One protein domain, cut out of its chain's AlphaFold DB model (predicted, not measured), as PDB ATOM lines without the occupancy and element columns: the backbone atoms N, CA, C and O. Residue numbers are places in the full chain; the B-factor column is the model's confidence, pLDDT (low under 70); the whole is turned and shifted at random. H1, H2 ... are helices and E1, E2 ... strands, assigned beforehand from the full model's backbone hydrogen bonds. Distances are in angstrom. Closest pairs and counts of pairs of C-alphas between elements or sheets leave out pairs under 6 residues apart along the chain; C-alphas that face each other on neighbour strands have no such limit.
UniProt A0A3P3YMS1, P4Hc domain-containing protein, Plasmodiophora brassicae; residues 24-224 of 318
ATOM      1  N   GLU A  24     175.202 131.583 146.865       94.69
ATOM      2  CA  GLU A  24     175.713 130.339 146.273       94.69
ATOM      3  C   GLU A  24     174.698 129.706 145.313       94.69
ATOM      4  O   GLU A  24     175.066 129.303 144.208       94.69
ATOM      5  N   ALA A  25     173.412 129.679 145.683       96.12
ATOM      6  CA  ALA A  25     172.361 129.144 144.826       96.12
ATOM      7  C   ALA A  25     172.293 129.920 143.502       96.12
ATOM      8  O   ALA A  25     172.275 129.322 142.429       96.12
ATOM      9  N   PHE A  26     172.366 131.253 143.548       95.12
ATOM     10  CA  PHE A  26     172.378 132.076 142.334       95.12
ATOM     11  C   PHE A  26     173.667 131.937 141.513       95.12
ATOM     12  O   PHE A  26     173.623 131.989 140.282       95.12
ATOM     13  N   ALA A  27     174.820 131.726 142.156       93.25
ATOM     14  CA  ALA A  27     176.068 131.423 141.457       93.25
ATOM     15  C   ALA A  27     175.985 130.082 140.708       93.25
ATOM     16  O   ALA A  27     176.348 130.015 139.531       93.25
ATOM     17  N   ARG A  28     175.436 129.043 141.351       94.19
ATOM     18  CA  ARG A  28     175.183 127.735 140.725       94.19
ATOM     19  C   ARG A  28     174.181 127.845 139.586       94.19
ATOM     20  O   ARG A  28     174.447 127.331 138.507       94.19
ATOM     21  N   LEU A  29     173.096 128.590 139.780       93.38
ATOM     22  CA  LEU A  29     172.079 128.811 138.758       93.38
ATOM     23  C   LEU A  29     172.670 129.465 137.496       93.38
ATOM     24  O   LEU A  29     172.422 128.984 136.393       93.38
ATOM     25  N   ARG A  30     173.522 130.492 137.645       90.88
ATOM     26  CA  ARG A  30     174.236 131.126 136.517       90.88
ATOM     27  C   ARG A  30     175.177 130.165 135.788       90.88
ATOM     28  O   ARG A  30     175.213 130.166 134.558       90.88
ATOM     29  N   ARG A  31     175.932 129.362 136.545       88.94
ATOM     30  CA  ARG A  31     176.991 128.485 136.019       88.94
ATOM     31  C   ARG A  31     176.469 127.173 135.428       88.94
ATOM     32  O   ARG A  31     176.994 126.682 134.435       88.94
ATOM     33  N   HIS A  32     175.458 126.583 136.050       91.00
ATOM     34  CA  HIS A  32     174.986 125.232 135.742       91.00
ATOM     35  C   HIS A  32     173.577 125.208 135.148       91.00
ATOM     36  O   HIS A  32     173.161 124.178 134.623       91.00
ATOM     37  N   GLY A  33     172.841 126.320 135.215       92.12
ATOM     38  CA  GLY A  33     171.457 126.409 134.747       92.12
ATOM     39  C   GLY A  33     170.431 125.902 135.746       92.12
ATOM     40  O   GLY A  33     169.233 126.014 135.482       92.12
ATOM     41  N   TYR A  34     170.894 125.392 136.888       97.19
ATOM     42  CA  TYR A  34     170.068 124.966 138.003       97.19
ATOM     43  C   TYR A  34     170.795 125.145 139.344       97.19
ATOM     44  O   TYR A  34     172.022 125.268 139.399       97.19
ATOM     45  N   ALA A  35     170.029 125.146 140.428       97.94
ATOM     46  CA  ALA A  35     170.514 125.138 141.798       97.94
ATOM     47  C   ALA A  35     169.576 124.313 142.681       97.94
ATOM     48  O   ALA A  35     168.363 124.332 142.485       97.94
ATOM     49  N   VAL A  36     170.147 123.607 143.656       98.50
ATOM     50  CA  VAL A  36     169.413 122.837 144.665       98.50
ATOM     51  C   VAL A  36     169.712 123.454 146.023       98.50
ATOM     52  O   VAL A  36     170.869 123.741 146.326       98.50
ATOM     53  N   VAL A  37     168.667 123.682 146.808       98.50
ATOM     54  CA  VAL A  37     168.724 124.282 148.139       98.50
ATOM     55  C   VAL A  37     167.952 123.379 149.088       98.50
ATOM     56  O   VAL A  37     166.733 123.259 148.977       98.50
ATOM     57  N   ASP A  38     168.665 122.745 150.010       98.25
ATOM     58  CA  ASP A  38     168.060 121.999 151.111       98.25
ATOM     59  C   ASP A  38     167.666 122.943 152.245       98.25
ATOM     60  O   ASP A  38     168.307 123.972 152.462       98.25
ATOM     61  N   ASN A  39     166.612 122.579 152.976       97.69
ATOM     62  CA  ASN A  39     166.048 123.395 154.052       97.69
ATOM     63  C   ASN A  39     165.718 124.818 153.575       97.69
ATOM     64  O   ASN A  39     166.172 125.815 154.139       97.69
ATOM     65  N   ALA A  40     164.965 124.896 152.475       97.38
ATOM     66  CA  ALA A  40     164.700 126.137 151.756       97.38
ATOM     67  C   ALA A  40     163.840 127.137 152.543       97.38
ATOM     68  O   ALA A  40     163.854 128.319 152.212       97.38
ATOM     69  N   MET A  41     163.113 126.692 153.565       96.69
ATOM     70  CA  MET A  41     162.319 127.527 154.474       96.69
ATOM     71  C   MET A  41     162.324 126.933 155.895       96.69
ATOM     72  O   MET A  41     162.782 125.800 156.069       96.69
ATOM     73  N   PRO A  42     161.827 127.645 156.928       97.06
ATOM     74  CA  PRO A  42     161.655 127.062 158.255       97.06
ATOM     75  C   PRO A  42     160.827 125.774 158.201       97.06
ATOM     76  O   PRO A  42     159.823 125.690 157.491       97.06
ATOM     77  N   GLU A  43     161.245 124.762 158.956       97.00
ATOM     78  CA  GLU A  43     160.650 123.420 158.910       97.00
ATOM     79  C   GLU A  43     159.149 123.433 159.236       97.00
ATOM     80  O   GLU A  43     158.352 122.782 158.560       97.00
ATOM     81  N   GLU A  44     158.751 124.243 160.219       96.50
ATOM     82  CA  GLU A  44     157.353 124.453 160.608       96.50
ATOM     83  C   GLU A  44     156.511 124.991 159.446       96.50
ATOM     84  O   GLU A  44     155.384 124.548 159.231       96.50
ATOM     85  N   THR A  45     157.079 125.897 158.646       96.38
ATOM     86  CA  THR A  45     156.428 126.457 157.462       96.38
ATOM     87  C   THR A  45     156.231 125.396 156.383       96.38
ATOM     88  O   THR A  45     155.120 125.235 155.877       96.38
ATOM     89  N   ALA A  46     157.276 124.623 156.065       97.88
ATOM     90  CA  ALA A  46     157.179 123.527 155.101       97.88
ATOM     91  C   ALA A  46     156.161 122.462 155.553       97.88
ATOM     92  O   ALA A  46     155.382 121.953 154.743       97.88
ATOM     93  N   ARG A  47     156.109 122.162 156.857       98.25
ATOM     94  CA  ARG A  47     155.159 121.201 157.427       98.25
ATOM     95  C   ARG A  47     153.719 121.716 157.390       98.25
ATOM     96  O   ARG A  47     152.830 120.944 157.041       98.25
ATOM     97  N   ALA A  48     153.485 122.999 157.665       97.62
ATOM     98  CA  ALA A  48     152.159 123.610 157.547       97.62
ATOM     99  C   ALA A  48     151.634 123.563 156.099       97.62
ATOM    100  O   ALA A  48     150.489 123.176 155.866       97.62
ATOM    101  N   LEU A  49     152.492 123.864 155.115       97.88
ATOM    102  CA  LEU A  49     152.157 123.721 153.693       97.88
ATOM    103  C   LEU A  49     151.811 122.272 153.336       97.88
ATOM    104  O   LEU A  49     150.822 122.009 152.652       97.88
ATOM    105  N   ARG A  50     152.610 121.318 153.828       98.12
ATOM    106  CA  ARG A  50     152.373 119.888 153.614       98.12
ATOM    107  C   ARG A  50     151.023 119.454 154.183       98.12
ATOM    108  O   ARG A  50     150.278 118.757 153.500       98.12
ATOM    109  N   GLN A  51     150.705 119.858 155.411       97.50
ATOM    110  CA  GLN A  51     149.457 119.498 156.089       97.50
ATOM    111  C   GLN A  51     148.227 119.952 155.303       97.50
ATOM    112  O   GLN A  51     147.313 119.156 155.105       97.50
ATOM    113  N   GLU A  52     148.213 121.188 154.798       96.94
ATOM    114  CA  GLU A  52     147.094 121.658 153.975       96.94
ATOM    115  C   GLU A  52     147.002 120.936 152.629       96.94
ATOM    116  O   GLU A  52     145.898 120.646 152.171       96.94
ATOM    117  N   MET A  53     148.137 120.593 152.011       96.94
ATOM    118  CA  MET A  53     148.141 119.837 150.755       96.94
ATOM    119  C   MET A  53     147.596 118.414 150.943       96.94
ATOM    120  O   MET A  53     146.799 117.959 150.127       96.94
ATOM    121  N   ILE A  54     147.953 117.740 152.042       95.94
ATOM    122  CA  ILE A  54     147.390 116.429 152.405       95.94
ATOM    123  C   ILE A  54     145.906 116.534 152.745       95.94
ATOM    124  O   ILE A  54     145.118 115.722 152.263       95.94
ATOM    125  N   ARG A  55     145.502 117.545 153.525       94.69
ATOM    126  CA  ARG A  55     144.084 117.794 153.820       94.69
ATOM    127  C   ARG A  55     143.289 117.925 152.525       94.69
ATOM    128  O   ARG A  55     142.241 117.305 152.384       94.69
ATOM    129  N   ALA A  56     143.808 118.668 151.551       92.94
ATOM    130  CA  ALA A  56     143.151 118.784 150.259       92.94
ATOM    131  C   ALA A  56     143.106 117.455 149.487       92.94
ATOM    132  O   ALA A  56     142.075 117.121 148.906       92.94
ATOM    133  N   ALA A  57     144.196 116.682 149.520       91.56
ATOM    134  CA  ALA A  57     144.300 115.385 148.856       91.56
ATOM    135  C   ALA A  57     143.308 114.340 149.397       91.56
ATOM    136  O   ALA A  57     142.809 113.520 148.628       91.56
ATOM    137  N   VAL A  58     143.033 114.365 150.703       91.00
ATOM    138  CA  VAL A  58     142.239 113.335 151.395       91.00
ATOM    139  C   VAL A  58     140.796 113.779 151.633       91.00
ATOM    140  O   VAL A  58     139.870 112.997 151.435       91.00
ATOM    141  N   GLU A  59     140.586 115.029 152.046       91.00
ATOM    142  CA  GLU A  59     139.293 115.506 152.552       91.00
ATOM    143  C   GLU A  59     138.565 116.432 151.567       91.00
ATOM    144  O   GLU A  59     137.351 116.600 151.666       91.00
ATOM    145  N   GLN A  60     139.279 117.043 150.612       87.62
ATOM    146  CA  GLN A  60     138.735 118.072 149.711       87.62
ATOM    147  C   GLN A  60     139.047 117.766 148.241       87.62
ATOM    148  O   GLN A  60     139.420 118.647 147.466       87.62
ATOM    149  N   THR A  61     138.868 116.508 147.835       86.88
ATOM    150  CA  THR A  61     139.198 116.029 146.480       86.88
ATOM    151  C   THR A  61     138.469 116.776 145.362       86.88
ATOM    152  O   THR A  61     138.959 116.817 144.237       86.88
ATOM    153  N   SER A  62     137.340 117.429 145.656       91.56
ATOM    154  CA  SER A  62     136.620 118.299 144.717       91.56
ATOM    155  C   SER A  62     137.384 119.571 144.324       91.56
ATOM    156  O   SER A  62     137.035 120.199 143.327       91.56
ATOM    157  N   LEU A  63     138.424 119.950 145.075       90.94
ATOM    158  CA  LEU A  63     139.331 121.052 144.735       90.94
ATOM    159  C   LEU A  63     140.428 120.634 143.747       90.94
ATOM    160  O   LEU A  63     141.156 121.489 143.239       90.94
ATOM    161  N   LEU A  64     140.573 119.332 143.500       94.06
ATOM    162  CA  LEU A  64     141.611 118.781 142.647       94.06
ATOM    163  C   LEU A  64     141.153 118.726 141.192       94.06
ATOM    164  O   LEU A  64     140.029 118.342 140.874       94.06
ATOM    165  N   SER A  65     142.078 119.031 140.290       94.88
ATOM    166  CA  SER A  65     141.914 118.819 138.853       94.88
ATOM    167  C   SER A  65     143.005 117.890 138.331       94.88
ATOM    168  O   SER A  65     144.127 117.900 138.834       94.88
ATOM    169  N   ALA A  66     142.688 117.059 137.338       94.69
ATOM    170  CA  ALA A  66     143.688 116.189 136.724       94.69
ATOM    171  C   ALA A  66     144.727 117.027 135.966       94.69
ATOM    172  O   ALA A  66     144.364 117.899 135.171       94.69
ATOM    173  N   ASN A  67     146.018 116.735 136.154       95.88
ATOM    174  CA  ASN A  67     147.037 117.378 135.332       95.88
ATOM    175  C   ASN A  67     147.000 116.834 133.897       95.88
ATOM    176  O   ASN A  67     146.836 115.635 133.676       95.88
ATOM    177  N   ALA A  68     147.249 117.702 132.916       94.69
ATOM    178  CA  ALA A  68     147.310 117.321 131.513       94.69
ATOM    179  C   ALA A  68     148.496 117.952 130.775       94.69
ATOM    180  O   ALA A  68     149.014 119.008 131.137       94.69
ATOM    181  N   THR A  69     148.964 117.268 129.734       91.94
ATOM    182  CA  THR A  69     149.829 117.834 128.691       91.94
ATOM    183  C   THR A  69     148.941 118.493 127.641       91.94
ATOM    184  O   THR A  69     147.928 117.919 127.248       91.94
ATOM    185  N   ILE A  70     149.306 119.689 127.177       89.69
ATOM    186  CA  ILE A  70     148.568 120.377 126.113       89.69
ATOM    187  C   ILE A  70     149.130 119.923 124.765       89.69
ATOM    188  O   ILE A  70     150.281 120.211 124.441       89.69
ATOM    189  N   LEU A  71     148.309 119.235 123.976       86.94
ATOM    190  CA  LEU A  71     148.564 118.937 122.571       86.94
ATOM    191  C   LEU A  71     147.910 120.026 121.713       86.94
ATOM    192  O   LEU A  71     146.713 120.275 121.834       86.94
ATOM    193  N   VAL A  72     148.683 120.663 120.836       83.81
ATOM    194  CA  VAL A  72     148.153 121.627 119.861       83.81
ATOM    195  C   VAL A  72     147.954 120.917 118.523       83.81
ATOM    196  O   VAL A  72     148.919 120.404 117.958       83.81
ATOM    197  N   ARG A  73     146.718 120.887 118.013       75.75
ATOM    198  CA  ARG A  73     146.347 120.274 116.726       75.75
ATOM    199  C   ARG A  73     145.431 121.230 115.972       75.75
ATOM    200  O   ARG A  73     144.423 121.639 116.520       75.75
ATOM    201  N   ASP A  74     145.801 121.616 114.751       73.19
ATOM    202  CA  ASP A  74     144.965 122.448 113.867       73.19
ATOM    203  C   ASP A  74     144.411 123.738 114.519       73.19
ATOM    204  O   ASP A  74     143.323 124.197 114.193       73.19
ATOM    205  N   ARG A  75     145.214 124.362 115.402       75.06
ATOM    206  CA  ARG A  75     144.905 125.531 116.266       75.06
ATOM    207  C   ARG A  75     144.064 125.240 117.514       75.06
ATOM    208  O   ARG A  75     144.006 126.105 118.388       75.06
ATOM    209  N   ASP A  76     143.534 124.034 117.661       82.94
ATOM    210  CA  ASP A  76     142.862 123.586 118.876       82.94
ATOM    211  C   ASP A  76     143.853 123.096 119.934       82.94
ATOM    212  O   ASP A  76     144.952 122.610 119.641       82.94
ATOM    213  N   ARG A  77     143.447 123.225 121.202       87.62
ATOM    214  CA  ARG A  77     144.183 122.726 122.367       87.62
ATOM    215  C   ARG A  77     143.454 121.522 122.943       87.62
ATOM    216  O   ARG A  77     142.378 121.663 123.515       87.62
ATOM    217  N   VAL A  78     144.071 120.355 122.829       90.88
ATOM    218  CA  VAL A  78     143.575 119.100 123.397       90.88
ATOM    219  C   VAL A  78     144.357 118.791 124.670       90.88
ATOM    220  O   VAL A  78     145.588 118.811 124.675       90.88
ATOM    221  N   LEU A  79     143.647 118.510 125.762       92.81
ATOM    222  CA  LEU A  79     144.256 118.094 127.022       92.81
ATOM    223  C   LEU A  79     144.475 116.581 127.012       92.81
ATOM    224  O   LEU A  79     143.538 115.816 126.802       92.81
ATOM    225  N   VAL A  80     145.714 116.156 127.261       94.75
ATOM    226  CA  VAL A  80     146.098 114.748 127.409       94.75
ATOM    227  C   VAL A  80     146.427 114.495 128.882       94.75
ATOM    228  O   VAL A  80     147.501 114.911 129.332       94.75
ATOM    229  N   PRO A  81     145.522 113.877 129.662       94.81
ATOM    230  CA  PRO A  81     145.724 113.667 131.093       94.81
ATOM    231  C   PRO A  81     147.000 112.875 131.388       94.81
ATOM    232  O   PRO A  81     147.359 111.958 130.643       94.81
ATOM    233  N   LYS A  82     147.694 113.228 132.469       95.62
ATOM    234  CA  LYS A  82     148.800 112.435 133.016       95.62
ATOM    235  C   LYS A  82     148.260 111.465 134.060       95.62
ATOM    236  O   LYS A  82     147.393 111.825 134.857       95.62
ATOM    237  N   ARG A  83     148.786 110.241 134.076       94.69
ATOM    238  CA  ARG A  83     148.355 109.210 135.030       94.69
ATOM    239  C   ARG A  83     148.673 109.614 136.465       94.69
ATOM    240  O   ARG A  83     149.823 109.912 136.757       94.69
ATOM    241  N   GLY A  84     147.680 109.544 137.354       95.19
ATOM    242  CA  GLY A  84     147.880 109.620 138.807       95.19
ATOM    243  C   GLY A  84     148.381 110.970 139.328       95.19
ATOM    244  O   GLY A  84     149.052 111.006 140.358       95.19
ATOM    245  N   ILE A  85     148.096 112.071 138.622       97.25
ATOM    246  CA  ILE A  85     148.573 113.413 138.988       97.25
ATOM    247  C   ILE A  85     147.403 114.387 139.045       97.25
ATOM    248  O   ILE A  85     146.665 114.554 138.072       97.25
ATOM    249  N   ALA A  86     147.286 115.061 140.181       96.56
ATOM    250  CA  ALA A  86     146.300 116.089 140.450       96.56
ATOM    251  C   ALA A  86     146.954 117.418 140.830       96.56
ATOM    252  O   ALA A  86     148.096 117.471 141.293       96.56
ATOM    253  N   GLU A  87     146.208 118.501 140.639       96.06
ATOM    254  CA  GLU A  87     146.656 119.871 140.871       96.06
ATOM    255  C   GLU A  87     145.581 120.683 141.566       96.06
ATOM    256  O   GLU A  87     144.387 120.466 141.340       96.06
ATOM    257  N   LEU A  88     146.027 121.646 142.368       94.44
ATOM    258  CA  LEU A  88     145.160 122.655 142.956       94.44
ATOM    259  C   LEU A  88     145.393 123.997 142.277       94.44
ATOM    260  O   LEU A  88     146.532 124.469 142.182       94.44
ATOM    261  N   ASP A  89     144.295 124.637 141.889       91.44
ATOM    262  CA  ASP A  89     144.302 126.044 141.518       91.44
ATOM    263  C   ASP A  89     144.335 126.910 142.782       91.44
ATOM    264  O   ASP A  89     143.312 127.172 143.419       91.44
ATOM    265  N   LEU A  90     145.537 127.354 143.150       92.56
ATOM    266  CA  LEU A  90     145.751 128.175 144.341       92.56
ATOM    267  C   LEU A  90     145.187 129.598 144.210       92.56
ATOM    268  O   LEU A  90     145.098 130.298 145.215       92.56
ATOM    269  N   ALA A  91     144.782 130.026 143.008       86.06
ATOM    270  CA  ALA A  91     144.113 131.309 142.802       86.06
ATOM    271  C   ALA A  91     142.592 131.238 143.047       86.06
ATOM    272  O   ALA A  91     141.923 132.273 143.068       86.06
ATOM    273  N   SER A  92     142.033 130.038 143.237       88.50
ATOM    274  CA  SER A  92     140.604 129.850 143.476       88.50
ATOM    275  C   SER A  92     140.156 130.504 144.794       88.50
ATOM    276  O   SER A  92     140.750 130.228 145.842       88.50
ATOM    277  N   PRO A  93     139.062 131.298 144.806       89.62
ATOM    278  CA  PRO A  93     138.504 131.857 146.040       89.62
ATOM    279  C   PRO A  93     138.159 130.787 147.083       89.62
ATOM    280  O   PRO A  93     138.337 131.002 148.281       89.62
ATOM    281  N   THR A  94     137.713 129.614 146.628       91.06
ATOM    282  CA  THR A  94     137.402 128.476 147.498       91.06
ATOM    283  C   THR A  94     138.658 127.951 148.189       91.06
ATOM    284  O   THR A  94     138.645 127.728 149.398       91.06
ATOM    285  N   VAL A  95     139.762 127.813 147.444       90.44
ATOM    286  CA  VAL A  95     141.062 127.417 148.006       90.44
ATOM    287  C   VAL A  95     141.564 128.479 148.980       90.44
ATOM    288  O   VAL A  95     141.991 128.134 150.075       90.44
ATOM    289  N   ALA A  96     141.429 129.765 148.654       89.69
ATOM    290  CA  ALA A  96     141.825 130.848 149.551       89.69
ATOM    291  C   ALA A  96     141.081 130.833 150.897       89.69
ATOM    292  O   ALA A  96     141.675 131.160 151.924       89.69
ATOM    293  N   GLN A  97     139.807 130.433 150.907       90.44
ATOM    294  CA  GLN A  97     139.016 130.318 152.133       90.44
ATOM    295  C   GLN A  97     139.348 129.052 152.938       90.44
ATOM    296  O   GLN A  97     139.363 129.099 154.167       90.44
ATOM    297  N   GLN A  98     139.570 127.921 152.264       92.19
ATOM    298  CA  GLN A  98     139.695 126.611 152.916       92.19
ATOM    299  C   GLN A  98     141.141 126.203 153.217       92.19
ATOM    300  O   GLN A  98     141.360 125.373 154.096       92.19
ATOM    301  N   LEU A  99     142.118 126.752 152.496       94.31
ATOM    302  CA  LEU A  99     143.541 126.401 152.553       94.31
ATOM    303  C   LEU A  99     144.397 127.693 152.617       94.31
ATOM    304  O   LEU A  99     145.115 128.030 151.665       94.31
ATOM    305  N   PRO A 100     144.274 128.487 153.702       92.94
ATOM    306  CA  PRO A 100     144.900 129.805 153.809       92.94
ATOM    307  C   PRO A 100     146.434 129.781 153.794       92.94
ATOM    308  O   PRO A 100     147.036 130.762 153.356       92.94
ATOM    309  N   VAL A 101     147.088 128.699 154.232       95.00
ATOM    310  CA  VAL A 101     148.558 128.592 154.188       95.00
ATOM    311  C   VAL A 101     149.024 128.407 152.743       95.00
ATOM    312  O   VAL A 101     149.942 129.104 152.310       95.00
ATOM    313  N   LEU A 102     148.361 127.537 151.968       95.50
ATOM    314  CA  LEU A 102     148.653 127.361 150.538       95.50
ATOM    315  C   LEU A 102     148.393 128.644 149.741       95.50
ATOM    316  O   LEU A 102     149.205 129.024 148.898       95.50
ATOM    317  N   SER A 103     147.277 129.321 150.021       93.38
ATOM    318  CA  SER A 103     146.924 130.589 149.374       93.38
ATOM    319  C   SER A 103     147.919 131.703 149.715       93.38
ATOM    320  O   SER A 103     148.409 132.399 148.824       93.38
ATOM    321  N   GLY A 104     148.308 131.819 150.990       93.81
ATOM    322  CA  GLY A 104     149.342 132.756 151.429       93.81
ATOM    323  C   GLY A 104     150.686 132.504 150.745       93.81
ATOM    324  O   GLY A 104     151.339 133.450 150.316       93.81
ATOM    325  N   PHE A 105     151.074 131.237 150.579       95.19
ATOM    326  CA  PHE A 105     152.294 130.864 149.861       95.19
ATOM    327  C   PHE A 105     152.231 131.198 148.370       95.19
ATOM    328  O   PHE A 105     153.210 131.675 147.804       95.19
ATOM    329  N   ALA A 106     151.074 131.007 147.728       93.94
ATOM    330  CA  ALA A 106     150.894 131.376 146.328       93.94
ATOM    331  C   ALA A 106     151.035 132.890 146.088       93.94
ATOM    332  O   ALA A 106     151.529 133.303 145.034       93.94
ATOM    333  N   ALA A 107     150.626 133.698 147.070       92.69
ATOM    334  CA  ALA A 107     150.705 135.156 147.044       92.69
ATOM    335  C   ALA A 107     152.066 135.730 147.498       92.69
ATOM    336  O   ALA A 107     152.310 136.921 147.294       92.69
ATOM    337  N   ASP A 108     152.950 134.926 148.099       92.88
ATOM    338  CA  ASP A 108     154.262 135.378 148.576       92.88
ATOM    339  C   ASP A 108     155.202 135.699 147.411       92.88
ATOM    340  O   ASP A 108     155.562 134.835 146.613       92.88
ATOM    341  N   ALA A 109     155.650 136.952 147.336       92.94
ATOM    342  CA  ALA A 109     156.597 137.412 146.321       92.94
ATOM    343  C   ALA A 109     158.062 137.358 146.793       92.94
ATOM    344  O   ALA A 109     158.958 137.769 146.054       92.94
ATOM    345  N   THR A 110     158.337 136.862 148.006       94.69
ATOM    346  CA  THR A 110     159.675 136.933 148.614       94.69
ATOM    347  C   THR A 110     160.715 136.172 147.784       94.69
ATOM    348  O   THR A 110     161.817 136.678 147.559       94.69
ATOM    349  N   LEU A 111     160.364 134.999 147.240       95.12
ATOM    350  CA  LEU A 111     161.257 134.265 146.334       95.12
ATOM    351  C   LEU A 111     161.498 135.021 145.019       95.12
ATOM    352  O   LEU A 111     162.631 135.072 144.543       95.12
ATOM    353  N   ALA A 112     160.456 135.618 144.434       94.56
ATOM    354  CA  ALA A 112     160.581 136.403 143.207       94.56
ATOM    355  C   ALA A 112     161.522 137.605 143.389       94.56
ATOM    356  O   ALA A 112     162.370 137.862 142.530       94.56
ATOM    357  N   GLU A 113     161.426 138.305 144.524       93.25
ATOM    358  CA  GLU A 113     162.348 139.384 144.883       93.25
ATOM    359  C   GLU A 113     163.782 138.866 145.046       93.25
ATOM    360  O   GLU A 113     164.707 139.417 144.443       93.25
ATOM    361  N   ALA A 114     163.974 137.768 145.786       94.31
ATOM    362  CA  ALA A 114     165.287 137.152 145.959       94.31
ATOM    363  C   ALA A 114     165.918 136.766 144.611       94.31
ATOM    364  O   ALA A 114     167.086 137.070 144.371       94.31
ATOM    365  N   VAL A 115     165.145 136.167 143.698       93.94
ATOM    366  CA  VAL A 115     165.592 135.819 142.340       93.94
ATOM    367  C   VAL A 115     165.973 137.060 141.539       93.94
ATOM    368  O   VAL A 115     167.037 137.075 140.913       93.94
ATOM    369  N   ARG A 116     165.141 138.109 141.567       91.50
ATOM    370  CA  ARG A 116     165.407 139.367 140.858       91.50
ATOM    371  C   ARG A 116     166.767 139.936 141.256       91.50
ATOM    372  O   ARG A 116     167.585 140.221 140.381       91.50
ATOM    373  N   TYR A 117     167.032 140.075 142.554       91.81
ATOM    374  CA  TYR A 117     168.304 140.619 143.040       91.81
ATOM    375  C   TYR A 117     169.465 139.634 142.868       91.81
ATOM    376  O   TYR A 117     170.542 140.020 142.412       91.81
ATOM    377  N   GLY A 118     169.240 138.350 143.152       91.75
ATOM    378  CA  GLY A 118     170.238 137.287 143.048       91.75
ATOM    379  C   GLY A 118     170.803 137.112 141.639       91.75
ATOM    380  O   GLY A 118     171.997 136.837 141.476       91.75
ATOM    381  N   LEU A 119     169.983 137.355 140.613       88.38
ATOM    382  CA  LEU A 119     170.370 137.341 139.198       88.38
ATOM    383  C   LEU A 119     170.803 138.719 138.658       88.38
ATOM    384  O   LEU A 119     170.897 138.912 137.448       88.38
ATOM    385  N   GLY A 120     171.130 139.667 139.539       86.62
ATOM    386  CA  GLY A 120     171.747 140.944 139.172       86.62
ATOM    387  C   GLY A 120     170.767 142.056 138.792       86.62
ATOM    388  O   GLY A 120     171.188 143.044 138.197       86.62
ATOM    389  N   GLY A 121     169.474 141.913 139.093       81.81
ATOM    390  CA  GLY A 121     168.479 142.990 138.997       81.81
ATOM    391  C   GLY A 121     168.073 143.409 137.581       81.81
ATOM    392  O   GLY A 121     167.281 144.334 137.437       81.81
ATOM    393  N   ARG A 122     168.599 142.747 136.542       78.12
ATOM    394  CA  ARG A 122     168.368 143.106 135.130       78.12
ATOM    395  C   ARG A 122     167.001 142.682 134.598       78.12
ATOM    396  O   ARG A 122     166.531 143.270 133.633       78.12
ATOM    397  N   ARG A 123     166.407 141.642 135.187       81.19
ATOM    398  CA  ARG A 123     165.091 141.122 134.797       81.19
ATOM    399  C   ARG A 123     164.016 141.749 135.663       81.19
ATOM    400  O   ARG A 123     164.190 141.879 136.876       81.19
ATOM    401  N   GLU A 124     162.899 142.089 135.043       85.56
ATOM    402  CA  GLU A 124     161.711 142.540 135.752       85.56
ATOM    403  C   GLU A 124     160.778 141.346 135.928       85.56
ATOM    404  O   GLU A 124     160.308 140.778 134.946       85.56
ATOM    405  N   VAL A 125     160.520 140.935 137.171       89.62
ATOM    406  CA  VAL A 125     159.554 139.863 137.432       89.62
ATOM    407  C   VAL A 125     158.155 140.467 137.405       89.62
ATOM    408  O   VAL A 125     157.732 141.087 138.376       89.62
ATOM    409  N   VAL A 126     157.447 140.304 136.286       90.00
ATOM    410  CA  VAL A 126     156.110 140.907 136.081       90.00
ATOM    411  C   VAL A 126     154.963 139.999 136.485       90.00
ATOM    412  O   VAL A 126     153.835 140.453 136.665       90.00
ATOM    413  N   ARG A 127     155.228 138.699 136.603       91.75
ATOM    414  CA  ARG A 127     154.230 137.716 137.008       91.75
ATOM    415  C   ARG A 127     154.898 136.556 137.730       91.75
ATOM    416  O   ARG A 127     155.976 136.109 137.339       91.75
ATOM    417  N   GLN A 128     154.194 136.054 138.737       93.69
ATOM    418  CA  GLN A 128     154.449 134.790 139.410       93.69
ATOM    419  C   GLN A 128     153.187 133.929 139.319       93.69
ATOM    420  O   GLN A 128     152.072 134.446 139.351       93.69
ATOM    421  N   THR A 129     153.356 132.618 139.191       94.56
ATOM    422  CA  THR A 129     152.270 131.644 139.360       94.56
ATOM    423  C   THR A 129     152.794 130.502 140.209       94.56
ATOM    424  O   THR A 129     153.887 130.007 139.938       94.56
ATOM    425  N   VAL A 130     152.016 130.080 141.203       96.31
ATOM    426  CA  VAL A 130     152.320 128.917 142.039       96.31
ATOM    427  C   VAL A 130     151.261 127.858 141.800       96.31
ATOM    428  O   VAL A 130     150.066 128.141 141.843       96.31
ATOM    429  N   LYS A 131     151.708 126.632 141.555       95.19
ATOM    430  CA  LYS A 131     150.851 125.469 141.368       95.19
ATOM    431  C   LYS A 131     151.196 124.411 142.399       95.19
ATOM    432  O   LYS A 131     152.355 124.007 142.486       95.19
ATOM    433  N   ALA A 132     150.204 123.954 143.152       97.56
ATOM    434  CA  ALA A 132     150.345 122.778 144.002       97.56
ATOM    435  C   ALA A 132     150.020 121.521 143.195       97.56
ATOM    436  O   ALA A 132     149.062 121.500 142.422       97.56
ATOM    437  N   GLN A 133     150.829 120.485 143.377       98.00
ATOM    438  CA  GLN A 133     150.740 119.251 142.619       98.00
ATOM    439  C   GLN A 133     150.901 118.048 143.544       98.00
ATOM    440  O   GLN A 133     151.868 117.956 144.306       98.00
ATOM    441  N   ILE A 134     149.975 117.103 143.403       97.88
ATOM    442  CA  ILE A 134     149.950 115.828 144.108       97.88
ATOM    443  C   ILE A 134     150.099 114.725 143.064       97.88
ATOM    444  O   ILE A 134     149.298 114.603 142.139       97.88
ATOM    445  N   ASN A 135     151.145 113.925 143.198       97.19
ATOM    446  CA  ASN A 135     151.306 112.675 142.472       97.19
ATOM    447  C   ASN A 135     150.986 111.542 143.452       97.19
ATOM    448  O   ASN A 135     151.621 111.454 144.498       97.19
ATOM    449  N   PHE A 136     150.010 110.697 143.123       96.25
ATOM    450  CA  PHE A 136     149.502 109.646 144.014       96.25
ATOM    451  C   PHE A 136     150.344 108.353 144.002       96.25
ATOM    452  O   PHE A 136     149.937 107.342 144.571       96.25
ATOM    453  N   GLY A 137     151.517 108.356 143.361       95.56
ATOM    454  CA  GLY A 137     152.386 107.192 143.213       95.56
ATOM    455  C   GLY A 137     152.005 106.312 142.022       95.56
ATOM    456  O   GLY A 137     151.583 106.801 140.973       95.56
ATOM    457  N   GLY A 138     152.202 104.995 142.146       95.75
ATOM    458  CA  GLY A 138     151.783 104.033 141.112       95.75
ATOM    459  C   GLY A 138     152.473 104.196 139.749       95.75
ATOM    460  O   GLY A 138     151.944 103.762 138.732       95.75
ATOM    461  N   GLY A 139     153.647 104.829 139.710       96.94
ATOM    462  CA  GLY A 139     154.407 105.098 138.489       96.94
ATOM    463  C   GLY A 139     154.110 106.449 137.833       96.94
ATOM    464  O   GLY A 139     154.673 106.744 136.778       96.94
ATOM    465  N   ALA A 140     153.273 107.293 138.441       97.62
ATOM    466  CA  ALA A 140     152.977 108.625 137.929       97.62
ATOM    467  C   ALA A 140     154.256 109.467 137.746       97.62
ATOM    468  O   ALA A 140     155.152 109.486 138.601       97.62
ATOM    469  N   CYS A 141     154.351 110.146 136.603       98.25
ATOM    470  CA  CYS A 141     155.539 110.860 136.135       98.25
ATOM    471  C   CYS A 141     155.189 111.969 135.131       98.25
ATOM    472  O   CYS A 141     154.033 112.144 134.746       98.25
ATOM    473  N   PHE A 142     156.202 112.744 134.735       98.19
ATOM    474  CA  PHE A 142     156.065 113.794 133.728       98.19
ATOM    475  C   PHE A 142     156.929 113.475 132.515       98.19
ATOM    476  O   PHE A 142     158.095 113.103 132.697       98.19
ATOM    477  N   PRO A 143     156.412 113.712 131.295       98.06
ATOM    478  CA  PRO A 143     157.210 113.564 130.100       98.06
ATOM    479  C   PRO A 143     158.317 114.615 130.100       98.06
ATOM    480  O   PRO A 143     158.246 115.643 130.779       98.06
ATOM    481  N   MET A 144     159.343 114.357 129.310       98.31
ATOM    482  CA  MET A 144     160.409 115.307 129.072       98.31
ATOM    483  C   MET A 144     159.860 116.573 128.405       98.31
ATOM    484  O   MET A 144     159.038 116.490 127.492       98.31
ATOM    485  N   HIS A 145     160.274 117.741 128.890       96.81
ATOM    486  CA  HIS A 145     159.848 119.033 128.362       96.81
ATOM    487  C   HIS A 145     160.793 120.171 128.770       96.81
ATOM    488  O   HIS A 145     161.668 120.023 129.626       96.81
ATOM    489  N   PHE A 146     160.590 121.319 128.126       95.25
ATOM    490  CA  PHE A 146     160.976 122.624 128.652       95.25
ATOM    491  C   PHE A 146     159.724 123.269 129.230       95.25
ATOM    492  O   PHE A 146     158.629 123.069 128.696       95.25
ATOM    493  N   ASP A 147     159.876 124.061 130.287       94.50
ATOM    494  CA  ASP A 147     158.726 124.759 130.848       94.50
ATOM    495  C   ASP A 147     158.245 125.847 129.896       94.50
ATOM    496  O   ASP A 147     157.048 125.967 129.645       94.50
ATOM    497  N   THR A 148     159.166 126.603 129.305       90.06
ATOM    498  CA  THR A 148     158.823 127.661 128.355       90.06
ATOM    499  C   THR A 148     158.704 127.096 126.948       90.06
ATOM    500  O   THR A 148     159.619 126.443 126.445       90.06
ATOM    501  N   HIS A 149     157.600 127.410 126.275       77.69
ATOM    502  CA  HIS A 149     157.510 127.246 124.831       77.69
ATOM    503  C   HIS A 149     158.040 128.518 124.158       77.69
ATOM    504  O   HIS A 149     157.486 129.602 124.362       77.69
ATOM    505  N   GLU A 150     159.129 128.399 123.393       68.56
ATOM    506  CA  GLU A 150     159.741 129.546 122.713       68.56
ATOM    507  C   GLU A 150     158.717 130.270 121.819       68.56
ATOM    508  O   GLU A 150     157.930 129.642 121.116       68.56
ATOM    509  N   GLY A 151     158.706 131.604 121.874       65.88
ATOM    510  CA  GLY A 151     157.792 132.444 121.091       65.88
ATOM    511  C   GLY A 151     156.351 132.525 121.612       65.88
ATOM    512  O   GLY A 151     155.574 133.313 121.083       65.88
ATOM    513  N   VAL A 152     155.986 131.761 122.650       72.56
ATOM    514  CA  VAL A 152     154.634 131.782 123.249       72.56
ATOM    515  C   VAL A 152     154.641 132.316 124.681       72.56
ATOM    516  O   VAL A 152     153.649 132.888 125.126       72.56
ATOM    517  N   ASP A 153     155.743 132.138 125.412       79.25
ATOM    518  CA  ASP A 153     155.814 132.426 126.842       79.25
ATOM    519  C   ASP A 153     157.163 133.066 127.236       79.25
ATOM    520  O   ASP A 153     158.194 132.787 126.623       79.25
ATOM    521  N   THR A 154     157.157 133.928 128.258       88.25
ATOM    522  CA  THR A 154     158.330 134.620 128.823       88.25
ATOM    523  C   THR A 154     158.742 134.103 130.204       88.25
ATOM    524  O   THR A 154     159.528 134.754 130.901       88.25
ATOM    525  N   ARG A 155     158.256 132.919 130.615       92.50
ATOM    526  CA  ARG A 155     158.821 132.182 131.756       92.50
ATOM    527  C   ARG A 155     160.333 132.066 131.603       92.50
ATOM    528  O   ARG A 155     160.822 131.559 130.592       92.50
ATOM    529  N   PHE A 156     161.072 132.526 132.607       91.94
ATOM    530  CA  PHE A 156     162.537 132.481 132.599       91.94
ATOM    531  C   PHE A 156     163.102 131.612 133.724       91.94
ATOM    532  O   PHE A 156     164.202 131.073 133.579       91.94
ATOM    533  N   LEU A 157     162.359 131.452 134.822       96.00
ATOM    534  CA  LEU A 157     162.763 130.645 135.964       96.00
ATOM    535  C   LEU A 157     161.608 129.803 136.501       96.00
ATOM    536  O   LEU A 157     160.493 130.293 136.691       96.00
ATOM    537  N   THR A 158     161.933 128.547 136.785       98.25
ATOM    538  CA  THR A 158     161.083 127.608 137.509       98.25
ATOM    539  C   THR A 158     161.742 127.301 138.843       98.25
ATOM    540  O   THR A 158     162.943 127.031 138.884       98.25
ATOM    541  N   ALA A 159     160.965 127.316 139.924       98.50
ATOM    542  CA  ALA A 159     161.353 126.775 141.216       98.50
ATOM    543  C   ALA A 159     160.381 125.662 141.634       98.50
ATOM    544  O   ALA A 159     159.168 125.835 141.548       98.50
ATOM    545  N   ILE A 160     160.897 124.526 142.089       98.81
ATOM    546  CA  ILE A 160     160.103 123.409 142.608       98.81
ATOM    547  C   ILE A 160     160.434 123.220 144.081       98.81
ATOM    548  O   ILE A 160     161.603 123.066 144.417       98.81
ATOM    549  N   VAL A 161     159.416 123.196 144.942       98.75
ATOM    550  CA  VAL A 161     159.568 122.934 146.382       98.75
ATOM    551  C   VAL A 161     158.938 121.595 146.728       98.75
ATOM    552  O   VAL A 161     157.765 121.375 146.434       98.75
ATOM    553  N   TYR A 162     159.707 120.718 147.364       98.88
ATOM    554  CA  TYR A 162     159.291 119.371 147.743       98.88
ATOM    555  C   TYR A 162     158.852 119.273 149.203       98.88
ATOM    556  O   TYR A 162     159.472 119.860 150.087       98.88
ATOM    557  N   LEU A 163     157.804 118.483 149.462       98.69
ATOM    558  CA  LEU A 163     157.205 118.312 150.796       98.69
ATOM    559  C   LEU A 163     157.142 116.834 151.232       98.69
ATOM    560  O   LEU A 163     156.241 116.433 151.969       98.69
ATOM    561  N   ASN A 164     158.081 116.003 150.772       98.38
ATOM    562  CA  ASN A 164     158.031 114.550 150.969       98.38
ATOM    563  C   ASN A 164     158.902 114.120 152.155       98.38
ATOM    564  O   ASN A 164     160.112 113.929 152.018       98.38
ATOM    565  N   GLU A 165     158.287 114.017 153.334       97.44
ATOM    566  CA  GLU A 165     158.926 113.460 154.532       97.44
ATOM    567  C   GLU A 165     159.183 111.955 154.349       97.44
ATOM    568  O   GLU A 165     158.384 111.255 153.730       97.44
ATOM    569  N   GLY A 166     160.304 111.458 154.883       96.56
ATOM    570  CA  GLY A 166     160.632 110.027 154.851       96.56
ATOM    571  C   GLY A 166     160.985 109.462 153.468       96.56
ATOM    572  O   GLY A 166     160.892 108.252 153.280       96.56
ATOM    573  N   TYR A 167     161.372 110.314 152.512       97.88
ATOM    574  CA  TYR A 167     161.827 109.867 151.194       97.88
ATOM    575  C   TYR A 167     163.044 108.937 151.295       97.88
ATOM    576  O   TYR A 167     164.051 109.293 151.910       97.88
ATOM    577  N   GLU A 168     162.982 107.794 150.617       97.50
ATOM    578  CA  GLU A 168     164.072 106.826 150.531       97.50
ATOM    579  C   GLU A 168     164.532 106.599 149.086       97.50
ATOM    580  O   GLU A 168     163.793 106.124 148.210       97.50
ATOM    581  N   ALA A 169     165.812 106.901 148.856       95.19
ATOM    582  CA  ALA A 169     166.475 106.723 147.574       95.19
ATOM    583  C   ALA A 169     166.405 105.261 147.093       95.19
ATOM    584  O   ALA A 169     166.543 104.311 147.861       95.19
ATOM    585  N   GLY A 170     166.174 105.068 145.793       91.88
ATOM    586  CA  GLY A 170     166.033 103.746 145.164       91.88
ATOM    587  C   GLY A 170     164.675 103.064 145.387       91.88
ATOM    588  O   GLY A 170     164.202 102.351 144.492       91.88
ATOM    589  N   ARG A 171     164.003 103.328 146.516       96.44
ATOM    590  CA  ARG A 171     162.665 102.801 146.815       96.44
ATOM    591  C   ARG A 171     161.567 103.649 146.183       96.44
ATOM    592  O   ARG A 171     160.781 103.120 145.397       96.44
ATOM    593  N   ASP A 172     161.548 104.948 146.467       97.88
ATOM    594  CA  ASP A 172     160.359 105.779 146.235       97.88
ATOM    595  C   ASP A 172     160.261 106.324 144.802       97.88
ATOM    596  O   ASP A 172     159.166 106.468 144.257       97.88
ATOM    597  N   GLY A 173     161.396 106.552 144.135       98.25
ATOM    598  CA  GLY A 173     161.431 107.105 142.774       98.25
ATOM    599  C   GLY A 173     161.124 108.606 142.745       98.25
ATOM    600  O   GLY A 173     161.569 109.344 143.622       98.25
ATOM    601  N   GLY A 174     160.410 109.090 141.726       98.31
ATOM    602  CA  GLY A 174     159.868 110.458 141.702       98.31
ATOM    603  C   GLY A 174     160.886 111.597 141.530       98.31
ATOM    604  O   GLY A 174     160.519 112.769 141.691       98.31
ATOM    605  N   GLN A 175     162.149 111.287 141.218       98.81
ATOM    606  CA  GLN A 175     163.203 112.288 141.041       98.81
ATOM    607  C   GLN A 175     162.882 113.244 139.891       98.81
ATOM    608  O   GLN A 175     162.315 112.856 138.868       98.81
ATOM    609  N   LEU A 176     163.285 114.504 140.037       98.88
ATOM    610  CA  LEU A 176     163.382 115.424 138.910       98.88
ATOM    611  C   LEU A 176     164.714 115.178 138.207       98.88
ATOM    612  O   LEU A 176     165.768 115.445 138.776       98.88
ATOM    613  N   ARG A 177     164.664 114.698 136.966       98.81
ATOM    614  CA  ARG A 177     165.849 114.570 136.121       98.81
ATOM    615  C   ARG A 177     166.024 115.834 135.299       98.81
ATOM    616  O   ARG A 177     165.169 116.158 134.475       98.81
ATOM    617  N   LEU A 178     167.141 116.518 135.511       98.56
ATOM    618  CA  LEU A 178     167.578 117.688 134.759       98.56
ATOM    619  C   LEU A 178     168.613 117.275 133.710       98.56
ATOM    620  O   LEU A 178     169.493 116.459 133.989       98.56
ATOM    621  N   TYR A 179     168.568 117.887 132.530       97.25
ATOM    622  CA  TYR A 179     169.559 117.691 131.470       97.25
ATOM    623  C   TYR A 179     170.258 119.025 131.175       97.25
ATOM    624  O   TYR A 179     169.866 119.738 130.245       97.25
ATOM    625  N   PRO A 180     171.297 119.400 131.953       94.06
ATOM    626  CA  PRO A 180     172.096 120.608 131.732       94.06
ATOM    627  C   PRO A 180     173.023 120.458 130.509       94.06
ATOM    628  O   PRO A 180     174.250 120.557 130.593       94.06
ATOM    629  N   PHE A 181     172.427 120.200 129.344       92.62
ATOM    630  CA  PHE A 181     173.113 119.821 128.119       92.62
ATOM    631  C   PHE A 181     174.095 120.914 127.653       92.62
ATOM    632  O   PHE A 181     173.730 122.100 127.615       92.62
ATOM    633  N   PRO A 182     175.329 120.549 127.247       91.00
ATOM    634  CA  PRO A 182     175.850 119.196 126.973       91.00
ATOM    635  C   PRO A 182     176.491 118.440 128.154       91.00
ATOM    636  O   PRO A 182     177.267 117.512 127.925       91.00
ATOM    637  N   SER A 183     176.226 118.831 129.401       90.56
ATOM    638  CA  SER A 183     176.683 118.073 130.575       90.56
ATOM    639  C   SER A 183     175.798 116.846 130.823       90.56
ATOM    640  O   SER A 183     174.697 116.749 130.278       90.56
ATOM    641  N   ALA A 184     176.280 115.914 131.650       92.06
ATOM    642  CA  ALA A 184     175.509 114.743 132.056       92.06
ATOM    643  C   ALA A 184     174.205 115.141 132.771       92.06
ATOM    644  O   ALA A 184     174.132 116.194 133.410       92.06
ATOM    645  N   SER A 185     173.190 114.282 132.666       96.94
ATOM    646  CA  SER A 185     171.939 114.446 133.405       96.94
ATOM    647  C   SER A 185     172.170 114.349 134.912       96.94
ATOM    648  O   SER A 185     173.047 113.613 135.364       96.94
ATOM    649  N   VAL A 186     171.342 115.049 135.680       97.81
ATOM    650  CA  VAL A 186     171.388 115.066 137.143       97.81
ATOM    651  C   VAL A 186     170.004 114.756 137.682       97.81
ATOM    652  O   VAL A 186     169.029 115.393 137.282       97.81
ATOM    653  N   ASP A 187     169.934 113.806 138.608       98.62
ATOM    654  CA  ASP A 187     168.703 113.463 139.310       98.62
ATOM    655  C   ASP A 187     168.660 114.199 140.646       98.62
ATOM    656  O   ASP A 187     169.596 114.133 141.441       98.62
ATOM    657  N   VAL A 188     167.563 114.912 140.883       98.75
ATOM    658  CA  VAL A 188     167.297 115.590 142.145       98.75
ATOM    659  C   VAL A 188     166.184 114.857 142.873       98.75
ATOM    660  O   VAL A 188     165.043 114.784 142.408       98.75
ATOM    661  N   GLU A 189     166.532 114.304 144.029       98.75
ATOM    662  CA  GLU A 189     165.588 113.613 144.901       98.75
ATOM    663  C   GLU A 189     164.569 114.597 145.480       98.75
ATOM    664  O   GLU A 189     164.969 115.680 145.928       98.75
ATOM    665  N   PRO A 190     163.274 114.237 145.516       98.69
ATOM    666  CA  PRO A 190     162.206 115.112 145.966       98.69
ATOM    667  C   PRO A 190     162.077 115.123 147.499       98.69
ATOM    668  O   PRO A 190     160.974 115.005 148.017       98.69
ATOM    669  N   VAL A 191     163.184 115.232 148.236       98.69
ATOM    670  CA  VAL A 191     163.186 115.198 149.712       98.69
ATOM    671  C   VAL A 191     162.476 116.411 150.319       98.69
ATOM    672  O   VAL A 191     162.415 117.482 149.712       98.69
ATOM    673  N   PHE A 192     161.932 116.249 151.524       98.75
ATOM    674  CA  PHE A 192     161.254 117.316 152.263       98.75
ATOM    675  C   PHE A 192     162.080 118.608 152.348       98.75
ATOM    676  O   PHE A 192     163.276 118.580 152.627       98.75
ATOM    677  N   ASN A 193     161.411 119.746 152.142       98.56
ATOM    678  CA  ASN A 193     161.965 121.095 152.267       98.56
ATOM    679  C   ASN A 193     163.153 121.394 151.329       98.56
ATOM    680  O   ASN A 193     163.958 122.293 151.584       98.56
ATOM    681  N   ARG A 194     163.261 120.666 150.212       98.75
ATOM    682  CA  ARG A 194     164.196 120.979 149.127       98.75
ATOM    683  C   ARG A 194     163.540 121.878 148.089       98.75
ATOM    684  O   ARG A 194     162.460 121.572 147.588       98.75
ATOM    685  N   CYS A 195     164.234 122.952 147.724       98.75
ATOM    686  CA  CYS A 195     163.911 123.809 146.592       98.75
ATOM    687  C   CYS A 195     164.903 123.567 145.448       98.75
ATOM    688  O   CYS A 195     166.117 123.547 145.657       98.75
ATOM    689  N   VAL A 196     164.400 123.405 144.228       98.69
ATOM    690  CA  VAL A 196     165.207 123.320 143.007       98.69
ATOM    691  C   VAL A 196     164.821 124.462 142.094       98.69
ATOM    692  O   VAL A 196     163.661 124.568 141.721       98.69
ATOM    693  N   MET A 197     165.781 125.291 141.700       98.50
ATOM    694  CA  MET A 197     165.572 126.360 140.725       98.50
ATOM    695  C   MET A 197     166.287 126.028 139.424       98.50
ATOM    696  O   MET A 197     167.420 125.555 139.469       98.50
ATOM    697  N   PHE A 198     165.674 126.307 138.278       97.75
ATOM    698  CA  PHE A 198     166.295 126.105 136.969       97.75
ATOM    699  C   PHE A 198     165.734 127.037 135.887       97.75
ATOM    700  O   PHE A 198     164.685 127.660 136.041       97.75
ATOM    701  N   SER A 199     166.468 127.143 134.776       94.62
ATOM    702  CA  SER A 199     166.056 127.915 133.596       94.62
ATOM    703  C   SER A 199     164.839 127.291 132.913       94.62
ATOM    704  O   SER A 199     164.957 126.222 132.317       94.62
ATOM    705  N   SER A 200     163.692 127.975 132.928       94.81
ATOM    706  CA  SER A 200     162.474 127.495 132.256       94.81
ATOM    707  C   SER A 200     162.631 127.265 130.742       94.81
ATOM    708  O   SER A 200     162.133 126.244 130.263       94.81
ATOM    709  N   PRO A 201     163.314 128.137 129.964       90.88
ATOM    710  CA  PRO A 201     163.441 127.937 128.518       90.88
ATOM    711  C   PRO A 201     164.550 126.968 128.108       90.88
ATOM    712  O   PRO A 201     164.487 126.415 127.016       90.88
ATOM    713  N   PHE A 202     165.578 126.771 128.939       91.06
ATOM    714  CA  PHE A 202     166.784 126.054 128.506       91.06
ATOM    715  C   PHE A 202     167.067 124.774 129.289       91.06
ATOM    716  O   PHE A 202     167.850 123.948 128.814       91.06
ATOM    717  N   CYS A 203     166.463 124.578 130.461       94.69
ATOM    718  CA  CYS A 203     166.643 123.354 131.230       94.69
ATOM    719  C   CYS A 203     165.621 122.303 130.786       94.69
ATOM    720  O   CYS A 203     164.462 122.305 131.208       94.69
ATOM    721  N   LEU A 204     166.069 121.401 129.916       97.56
ATOM    722  CA  LEU A 204     165.326 120.194 129.592       97.56
ATOM    723  C   LEU A 204     165.212 119.346 130.857       97.56
ATOM    724  O   LEU A 204     166.210 119.157 131.557       97.56
ATOM    725  N   HIS A 205     164.023 118.833 131.151       98.62
ATOM    726  CA  HIS A 205     163.811 118.020 132.342       98.62
ATOM    727  C   HIS A 205     162.615 117.077 132.202       98.62
ATOM    728  O   HIS A 205     161.765 117.247 131.329       98.62
ATOM    729  N   ARG A 206     162.558 116.065 133.070       98.69
ATOM    730  CA  ARG A 206     161.412 115.159 133.263       98.69
ATOM    731  C   ARG A 206     161.275 114.797 134.739       98.69
ATOM    732  O   ARG A 206     162.226 114.942 135.502       98.69
ATOM    733  N   VAL A 207     160.125 114.261 135.136       98.69
ATOM    734  CA  VAL A 207     159.964 113.628 136.458       98.69
ATOM    735  C   VAL A 207     159.971 112.119 136.255       98.69
ATOM    736  O   VAL A 207     159.237 111.618 135.408       98.69
ATOM    737  N   LEU A 208     160.820 111.395 136.980       98.69
ATOM    738  CA  LEU A 208     160.874 109.933 136.936       98.69
ATOM    739  C   LEU A 208     159.641 109.317 137.630       98.69
ATOM    740  O   LEU A 208     159.041 109.976 138.482       98.69
ATOM    741  N   PRO A 209     159.249 108.071 137.292       98.31
ATOM    742  CA  PRO A 209     158.131 107.380 137.939       98.31
ATOM    743  C   PRO A 209     158.227 107.395 139.467       98.31
ATOM    744  O   PRO A 209     159.234 106.971 140.038       98.31
ATOM    745  N   SER A 210     157.179 107.894 140.126       97.94
ATOM    746  CA  SER A 210     157.035 107.859 141.584       97.94
ATOM    747  C   SER A 210     156.257 106.617 141.991       97.94
ATOM    748  O   SER A 210     155.166 106.376 141.476       97.94
ATOM    749  N   ARG A 211     156.796 105.808 142.903       97.50
ATOM    750  CA  ARG A 211     156.083 104.649 143.464       97.50
ATOM    751  C   ARG A 211     155.169 105.058 144.614       97.50
ATOM    752  O   ARG A 211     154.121 104.447 144.790       97.50
ATOM    753  N   THR A 212     155.549 106.105 145.338       96.81
ATOM    754  CA  THR A 212     154.827 106.655 146.487       96.81
ATOM    755  C   THR A 212     154.211 108.012 146.163       96.81
ATOM    756  O   THR A 212     154.517 108.616 145.127       96.81
ATOM    757  N   GLU A 213     153.371 108.501 147.076       97.19
ATOM    758  CA  GLU A 213     152.876 109.874 147.037       97.19
ATOM    759  C   GLU A 213     154.044 110.870 146.954       97.19
ATOM    760  O   GLU A 213     155.066 110.719 147.631       97.19
ATOM    761  N   ARG A 214     153.891 111.880 146.096       98.12
ATOM    762  CA  ARG A 214     154.868 112.942 145.872       98.12
ATOM    763  C   ARG A 214     154.168 114.291 145.761       98.12
ATOM    764  O   ARG A 214     153.494 114.585 144.773       98.12
ATOM    765  N   LEU A 215     154.424 115.140 146.744       98.62
ATOM    766  CA  LEU A 215     153.922 116.496 146.887       98.62
ATOM    767  C   LEU A 215     154.979 117.512 146.453       98.62
ATOM    768  O   LEU A 215     156.149 117.436 146.857       98.62
ATOM    769  N   CYS A 216     154.570 118.486 145.644       98.62
ATOM    770  CA  CYS A 216     155.403 119.645 145.359       98.62
ATOM    771  C   CYS A 216     154.599 120.890 144.994       98.62
ATOM    772  O   CYS A 216     153.493 120.804 144.458       98.62
ATOM    773  N   PHE A 217     155.227 122.047 145.173       98.44
ATOM    774  CA  PHE A 217     154.845 123.260 144.462       98.44
ATOM    775  C   PHE A 217     155.736 123.470 143.249       98.44
ATOM    776  O   PHE A 217     156.929 123.182 143.305       98.44
ATOM    777  N   THR A 218     155.170 124.036 142.189       98.25
ATOM    778  CA  THR A 218     155.926 124.638 141.088       98.25
ATOM    779  C   THR A 218     155.631 126.129 141.045       98.25
ATOM    780  O   THR A 218     154.471 126.530 140.973       98.25
ATOM    781  N   ILE A 219     156.678 126.943 141.102       97.94
ATOM    782  CA  ILE A 219     156.643 128.399 141.032       97.94
ATOM    783  C   ILE A 219     157.278 128.797 139.704       97.94
ATOM    784  O   ILE A 219     158.437 128.474 139.448       97.94
ATOM    785  N   TRP A 220     156.538 129.511 138.865       97.12
ATOM    786  CA  TRP A 220     157.060 130.075 137.622       97.12
ATOM    787  C   TRP A 220     157.160 131.588 137.723       97.12
ATOM    788  O   TRP A 220     156.240 132.234 138.230       97.12
ATOM    789  N   LEU A 221     158.251 132.145 137.196       95.62
ATOM    790  CA  LEU A 221     158.485 133.584 137.109       95.62
ATOM    791  C   LEU A 221     158.597 134.017 135.644       95.62
ATOM    792  O   LEU A 221     159.327 133.408 134.856       95.62
ATOM    793  N   TRP A 222     157.889 135.090 135.296       93.25
ATOM    794  CA  TRP A 222     157.884 135.692 133.962       93.25
ATOM    795  C   TRP A 222     158.718 136.963 133.928       93.25
ATOM    796  O   TRP A 222     158.664 137.772 134.855       93.25
ATOM    797  N   ASP A 223     159.437 137.146 132.825       88.69
ATOM    798  CA  ASP A 223     160.209 138.354 132.560       88.69
ATOM    799  C   ASP A 223     159.353 139.389 131.814       88.69
ATOM    800  O   ASP A 223     158.690 139.064 130.822       88.69
ATOM    801  N   GLY A 224     159.368 140.628 132.305       78.25
ATOM    802  CA  GLY A 224     158.681 141.790 131.743       78.25
ATOM    803  C   GLY A 224     159.470 142.556 130.702       78.25
ATOM    804  O   GLY A 224     158.895 143.336 129.950       78.25
TER     805      GLY A 224
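This is residues 24 to 224 of the 318 residues of the protein "P4Hc domain-containing protein" of Plasmodiophora brassicae (UniProt A0A3P3YMS1). Two antiparallel sheets form a sandwich wound as a jelly roll; the larger, of seven strands, is curled like part of a barrel, and the smaller, of four strands, faces only part of it. Helices H1, H2, H4 and H5 pack over the larger sheet's other face, H3 sits beyond H4, and the hairpin E2 and E3 makes one end of the curl. The printed part has 201 residues, with five named helices and eleven named strands in the order H1 E1 H2 E2 E3 H3 H4 H5 E4 to E11. The sheet orders are E1 E9 E6 E11 E4 E3 E2 and E5 E10 E7 E8, and the class is mixed, helices and strands. The whole is compact, with a radius of gyration of the C-alphas of 16.4 A and spans of 45 by 43 by 38 A.

H1, residues 24 to 32, is on the larger sheet at a height of 6.2 A, over E1, residues 34 to 37; their closest C-alphas, Leu 29 and Ala 35, are 5.0 A apart. E1, an edge strand, is the neighbour of E9, residues 195 to 199, with N 35 and O 197 within hydrogen-bond range at 2.8 A. H2, residues 43 to 59, is on this sheet at a height of 10.2 A. E2, residues 64 to 73, and E3, residues 76 to 88, form a hairpin with N 71 and O 78 at 2.8 A; E3 bends by 114 degrees at residue 84. H3, residues 93 to 98, is not on the sheet and touches H4, residues 100 to 107, only at the corner, closest at C-alphas Ala 96 and Ser 103, 5.1 A. H2 touches H4 with residues 48 to 53 alone, C-alphas Leu 49 and Leu 102 being closest at 6.0 A; their tilt of 69 degrees is steep, only just short of about perpendicular. H4 lies over E4, residues 125 to 135, at a height of 9.4 A on the same face as H2. H5, residues 110 to 118, lies over E11, residues 214 to 223, at 53 degrees on the local plane, slantwise to the strands. H1, H2, H4 and H5 with this sheet make two layers, helices on one face of a sheet. Across it, the neighbours E3 and E4 have N 86 and O 134 within hydrogen-bond range at 2.8 A, the neighbours E4 and E11 have N 131 and O 218 within hydrogen-bond range at 2.8 A, and E6, residues 155 to 162, is the neighbour of E11, with N 159 and O 219 within hydrogen-bond range at 2.8 A, and of E9, with N 160 and O 196 within hydrogen-bond range at 2.8 A. In the smaller sheet E5, residues 140 to 145, pairs with E10, residues 204 to 210, through N 145 and O 205 at 2.9 A. E7, residues 176 to 179, pairs with E10 through N 177 and O 206 at 2.9 A, and forms a hairpin with E8, residues 186 to 188, through N 178 and O 186 at 2.8 A. The facing parts of the sheets are 8.9 A centre to centre. The jelly roll, one long hairpin wound over both sheets, pairs E4 with E11, E5 with E10, E6 with E9 and E7 with E8. In the five helices every O i to N i+4 pair is within hydrogen-bond range.

H1 begins at C-alpha 24, (175.713, 130.339, 146.273). H2 is 23.6 A from first to last C-alpha, E2 26.4 A, E3 24.2 A, E4 28.9 A and E6 20.5 A. E4 begins at C-alpha 125, (159.554, 139.863, 137.432). E11, 29.2 A long, ends at C-alpha 223, (160.209, 138.354, 132.560).

The two C-alphas farthest apart, those of Glu 44 and Asp 74, are 48.4 A apart. The printed part has no cut. The link from E6 to E7, residues 163 to 175, is long. The mean pLDDT of the printed part is 93.7, and residues 150 to 151 are under 70.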